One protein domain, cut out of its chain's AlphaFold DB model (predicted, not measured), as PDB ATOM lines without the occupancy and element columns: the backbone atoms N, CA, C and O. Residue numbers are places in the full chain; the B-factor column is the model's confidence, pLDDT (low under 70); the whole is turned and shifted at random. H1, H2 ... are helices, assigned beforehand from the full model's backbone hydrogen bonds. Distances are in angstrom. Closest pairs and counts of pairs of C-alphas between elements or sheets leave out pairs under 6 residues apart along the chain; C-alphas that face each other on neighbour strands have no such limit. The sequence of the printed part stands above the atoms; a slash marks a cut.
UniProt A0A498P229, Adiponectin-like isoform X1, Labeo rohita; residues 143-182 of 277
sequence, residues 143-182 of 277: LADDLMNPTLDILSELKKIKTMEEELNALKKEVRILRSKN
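What this domain is: This is residues 143 to 182 of the 277 residues of the protein "Adiponectin-like isoform X1" of Labeo rohita (UniProt A0A498P229). One long helix, H2, makes the length of a rod, and a short link at its first end leads to the small helix H1, set off to one side. Neither helix packs on the other. The printed part has 40 residues with two named helices, H1 then H2, and no named strand; the class is all helix. It is extended, with a radius of gyration of the C-alphas of 16.8 A and spans of 50 by 16 by 8 A.

How they stand to each other: H2, residues 154 to 180, and H1, residues 143 to 146, are apart, with a short link of 7 residues between them. In H2 every O i to N i+4 pair is within hydrogen-bond range. H1 is too short for such a pair, and its one O i to N i+3 pair is not within range.

Where its parts are: H2 runs 39.2 A from C-alpha 154 at (263.511, 281.550, 393.241) to C-alpha 180 at (292.772, 273.599, 418.160). H1 begins at C-alpha 143 at (268.727, 278.823, 382.925) and is 5.6 A long.

The domain as a whole: The two C-alphas farthest apart, those of Asp 145 and Asn 182, are 50.6 A apart. Residues 143 to 182 stand free. The printed part has no cut. Its mean pLDDT is 72.9, and residues 143 to 155 are under 70.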
ATOM      1  N   LEU A 143     269.487 278.206 381.828       41.75
ATOM      2  CA  LEU A 143     268.727 278.823 382.925       41.75
ATOM      3  C   LEU A 143     267.915 280.077 382.559       41.75
ATOM      4  O   LEU A 143     267.133 280.523 383.387       41.75
ATOM      5  N   ALA A 144     268.107 280.681 381.384       41.94
ATOM      6  CA  ALA A 144     267.458 281.957 381.071       41.94
ATOM      7  C   ALA A 144     265.960 281.813 380.733       41.94
ATOM      8  O   ALA A 144     265.194 282.719 381.053       41.94
ATOM      9  N   ASP A 145     265.534 280.676 380.171       43.16
ATOM     10  CA  ASP A 145     264.139 280.484 379.742       43.16
ATOM     11  C   ASP A 145     263.258 279.825 380.826       43.16
ATOM     12  O   ASP A 145     262.086 280.178 380.960       43.16
ATOM     13  N   ASP A 146     263.818 278.964 381.687       41.78
ATOM     14  CA  ASP A 146     263.100 278.385 382.843       41.78
ATOM     15  C   ASP A 146     262.968 279.358 384.034       41.78
ATOM     16  O   ASP A 146     262.126 279.151 384.911       41.78
ATOM     17  N   LEU A 147     263.737 280.458 384.060       43.84
ATOM     18  CA  LEU A 147     263.662 281.504 385.097       43.84
ATOM     19  C   LEU A 147     262.303 282.227 385.125       43.84
ATOM     20  O   LEU A 147     261.961 282.871 386.115       43.84
ATOM     21  N   MET A 148     261.537 282.130 384.036       48.66
ATOM     22  CA  MET A 148     260.240 282.789 383.866       48.66
ATOM     23  C   MET A 148     259.057 281.816 384.022       48.66
ATOM     24  O   MET A 148     257.910 282.204 383.787       48.66
ATOM     25  N   ASN A 149     259.305 280.563 384.431       47.91
ATOM     26  CA  ASN A 149     258.263 279.578 384.715       47.91
ATOM     27  C   ASN A 149     257.736 279.765 386.161       47.91
ATOM     28  O   ASN A 149     258.489 279.570 387.116       47.91
ATOM     29  N   PRO A 150     256.454 280.128 386.375       52.38
ATOM     30  CA  PRO A 150     255.935 280.612 387.663       52.38
ATOM     31  C   PRO A 150     255.775 279.543 388.763       52.38
ATOM     32  O   PRO A 150     255.090 279.779 389.756       52.38
ATOM     33  N   THR A 151     256.374 278.360 388.609       53.59
ATOM     34  CA  THR A 151     256.292 277.264 389.591       53.59
ATOM     35  C   THR A 151     257.509 277.159 390.512       53.59
ATOM     36  O   THR A 151     257.413 276.499 391.548       53.59
ATOM     37  N   LEU A 152     258.623 277.833 390.198       57.91
ATOM     38  CA  LEU A 152     259.826 277.853 391.030       57.91
ATOM     39  C   LEU A 152     259.942 279.194 391.770       57.91
ATOM     40  O   LEU A 152     260.252 280.224 391.174       57.91
ATOM     41  N   ASP A 153     259.705 279.187 393.083       69.81
ATOM     42  CA  ASP A 153     259.932 280.357 393.940       69.81
ATOM     43  C   ASP A 153     261.439 280.546 394.174       69.81
ATOM     44  O   ASP A 153     262.021 280.080 395.158       69.81
ATOM     45  N   ILE A 154     262.078 281.237 393.229       67.38
ATOM     46  CA  ILE A 154     263.511 281.550 393.241       67.38
ATOM     47  C   ILE A 154     263.912 282.263 394.542       67.38
ATOM     48  O   ILE A 154     265.011 282.044 395.045       67.38
ATOM     49  N   LEU A 155     263.034 283.084 395.130       69.06
ATOM     50  CA  LEU A 155     263.334 283.799 396.374       69.06
ATOM     51  C   LEU A 155     263.403 282.844 397.570       69.06
ATOM     52  O   LEU A 155     264.287 282.986 398.418       69.06
ATOM     53  N   SER A 156     262.510 281.854 397.624       74.62
ATOM     54  CA  SER A 156     262.551 280.788 398.631       74.62
ATOM     55  C   SER A 156     263.815 279.933 398.501       74.62
ATOM     56  O   SER A 156     264.495 279.684 399.500       74.62
ATOM     57  N   GLU A 157     264.200 279.554 397.280       75.56
ATOM     58  CA  GLU A 157     265.427 278.780 397.039       75.56
ATOM     59  C   GLU A 157     266.701 279.581 397.360       75.56
ATOM     60  O   GLU A 157     267.594 279.077 398.043       75.56
ATOM     61  N   LEU A 158     266.769 280.865 396.989       70.44
ATOM     62  CA  LEU A 158     267.882 281.749 397.363       70.44
ATOM     63  C   LEU A 158     268.000 281.921 398.884       70.44
ATOM     64  O   LEU A 158     269.108 281.989 399.421       70.44
ATOM     65  N   LYS A 159     266.869 281.954 399.599       78.44
ATOM     66  CA  LYS A 159     266.864 282.009 401.063       78.44
ATOM     67  C   LYS A 159     267.448 280.734 401.675       78.44
ATOM     68  O   LYS A 159     268.247 280.842 402.601       78.44
ATOM     69  N   LYS A 160     267.113 279.553 401.139       80.50
ATOM     70  CA  LYS A 160     267.705 278.273 401.572       80.50
ATOM     71  C   LYS A 160     269.214 278.243 401.337       80.50
ATOM     72  O   LYS A 160     269.951 277.867 402.244       80.50
ATOM     73  N   ILE A 161     269.675 278.696 400.167       73.12
ATOM     74  CA  ILE A 161     271.108 278.775 399.840       73.12
ATOM     75  C   ILE A 161     271.843 279.664 400.850       73.12
ATOM     76  O   ILE A 161     272.865 279.258 401.395       73.12
ATOM     77  N   LYS A 162     271.288 280.837 401.176       80.06
ATOM     78  CA  LYS A 162     271.877 281.737 402.175       80.06
ATOM     79  C   LYS A 162     271.952 281.100 403.568       80.06
ATOM     80  O   LYS A 162     272.976 281.213 404.235       80.06
ATOM     81  N   THR A 163     270.900 280.403 403.998       90.06
ATOM     82  CA  THR A 163     270.912 279.664 405.273       90.06
ATOM     83  C   THR A 163     271.992 278.579 405.279       90.06
ATOM     84  O   THR A 163     272.748 278.479 406.243       90.06
ATOM     85  N   MET A 164     272.142 277.828 404.186       85.44
ATOM     86  CA  MET A 164     273.202 276.821 404.060       85.44
ATOM     87  C   MET A 164     274.610 277.429 404.120       85.44
ATOM     88  O   MET A 164     275.510 276.834 404.712       85.44
ATOM     89  N   GLU A 165     274.832 278.608 403.532       85.25
ATOM     90  CA  GLU A 165     276.121 279.311 403.627       85.25
ATOM     91  C   GLU A 165     276.446 279.728 405.069       85.25
ATOM     92  O   GLU A 165     277.590 279.591 405.518       85.25
ATOM     93  N   GLU A 166     275.451 280.215 405.811       92.31
ATOM     94  CA  GLU A 166     275.590 280.584 407.223       92.31
ATOM     95  C   GLU A 166     275.926 279.358 408.091       92.31
ATOM     96  O   GLU A 166     276.888 279.397 408.866       92.31
ATOM     97  N   GLU A 167     275.217 278.242 407.900       93.44
ATOM     98  CA  GLU A 167     275.489 276.964 408.574       93.44
ATOM     99  C   GLU A 167     276.881 276.411 408.232       93.44
ATOM    100  O   GLU A 167     277.628 275.999 409.123       93.44
ATOM    101  N   LEU A 168     277.289 276.464 406.959       85.12
ATOM    102  CA  LEU A 168     278.616 276.028 406.519       85.12
ATOM    103  C   LEU A 168     279.730 276.845 407.185       85.12
ATOM    104  O   LEU A 168     280.768 276.298 407.571       85.12
ATOM    105  N   ASN A 169     279.538 278.156 407.330       88.88
ATOM    106  CA  ASN A 169     280.500 279.027 407.996       88.88
ATOM    107  C   ASN A 169     280.577 278.751 409.506       88.88
ATOM    108  O   ASN A 169     281.681 278.733 410.065       88.88
ATOM    109  N   ALA A 170     279.442 278.475 410.156       92.56
ATOM    110  CA  ALA A 170     279.406 278.043 411.551       92.56
ATOM    111  C   ALA A 170     280.149 276.708 411.746       92.56
ATOM    112  O   ALA A 170     281.035 276.619 412.600       92.56
ATOM    113  N   LEU A 171     279.889 275.720 410.884       88.81
ATOM    114  CA  LEU A 171     280.549 274.415 410.920       88.81
ATOM    115  C   LEU A 171     282.065 274.530 410.692       88.81
ATOM    116  O   LEU A 171     282.857 273.932 411.419       88.81
ATOM    117  N   LYS A 172     282.506 275.352 409.729       83.88
ATOM    118  CA  LYS A 172     283.939 275.633 409.510       83.88
ATOM    119  C   LYS A 172     284.606 276.210 410.760       83.88
ATOM    120  O   LYS A 172     285.738 275.839 411.082       83.88
ATOM    121  N   LYS A 173     283.922 277.115 411.468       92.12
ATOM    122  CA  LYS A 173     284.419 277.702 412.719       92.12
ATOM    123  C   LYS A 173     284.516 276.651 413.824       92.12
ATOM    124  O   LYS A 173     285.534 276.601 414.511       92.12
ATOM    125  N   GLU A 174     283.509 275.798 413.963       92.50
ATOM    126  CA  GLU A 174     283.510 274.700 414.928       92.50
ATOM    127  C   GLU A 174     284.655 273.713 414.667       92.50
ATOM    128  O   GLU A 174     285.433 273.422 415.573       92.50
ATOM    129  N   VAL A 175     284.857 273.292 413.413       78.94
ATOM    130  CA  VAL A 175     285.989 272.437 413.017       78.94
ATOM    131  C   VAL A 175     287.328 273.085 413.370       78.94
ATOM    132  O   VAL A 175     288.234 272.404 413.851       78.94
ATOM    133  N   ARG A 176     287.476 274.403 413.172       81.81
ATOM    134  CA  ARG A 176     288.693 275.130 413.566       81.81
ATOM    135  C   ARG A 176     288.927 275.067 415.078       81.81
ATOM    136  O   ARG A 176     290.061 274.855 415.499       81.81
ATOM    137  N   ILE A 177     287.871 275.209 415.881       86.25
ATOM    138  CA  ILE A 177     287.943 275.097 417.344       86.25
ATOM    139  C   ILE A 177     288.310 273.666 417.754       86.25
ATOM    140  O   ILE A 177     289.241 273.479 418.532       86.25
ATOM    141  N   LEU A 178     287.633 272.653 417.214       80.19
ATOM    142  CA  LEU A 178     287.920 271.248 417.515       80.19
ATOM    143  C   LEU A 178     289.361 270.872 417.160       80.19
ATOM    144  O   LEU A 178     290.040 270.246 417.966       80.19
ATOM    145  N   ARG A 179     289.868 271.328 416.007       74.25
ATOM    146  CA  ARG A 179     291.275 271.131 415.627       74.25
ATOM    147  C   ARG A 179     292.241 271.764 416.620       74.25
ATOM    148  O   ARG A 179     293.245 271.144 416.936       74.25
ATOM    149  N   SER A 180     291.931 272.953 417.140       76.56
ATOM    150  CA  SER A 180     292.772 273.599 418.160       76.56
ATOM    151  C   SER A 180     292.782 272.868 419.508       76.56
ATOM    152  O   SER A 180     293.706 273.060 420.287       76.56
ATOM    153  N   LYS A 181     291.777 272.023 419.769       78.25
ATOM    154  CA  LYS A 181     291.681 271.168 420.962       78.25
ATOM    155  C   LYS A 181     292.212 269.750 420.741       78.25
ATOM    156  O   LYS A 181     292.197 268.956 421.673       78.25
ATOM    157  N   ASN A 182     292.613 269.394 419.520       77.38
ATOM    158  CA  ASN A 182     293.141 268.066 419.249       77.38
ATOM    159  C   ASN A 182     294.583 267.978 419.756       77.38
ATOM    160  O   ASN A 182     295.513 268.391 419.070       77.38
TER     161      ASN A 182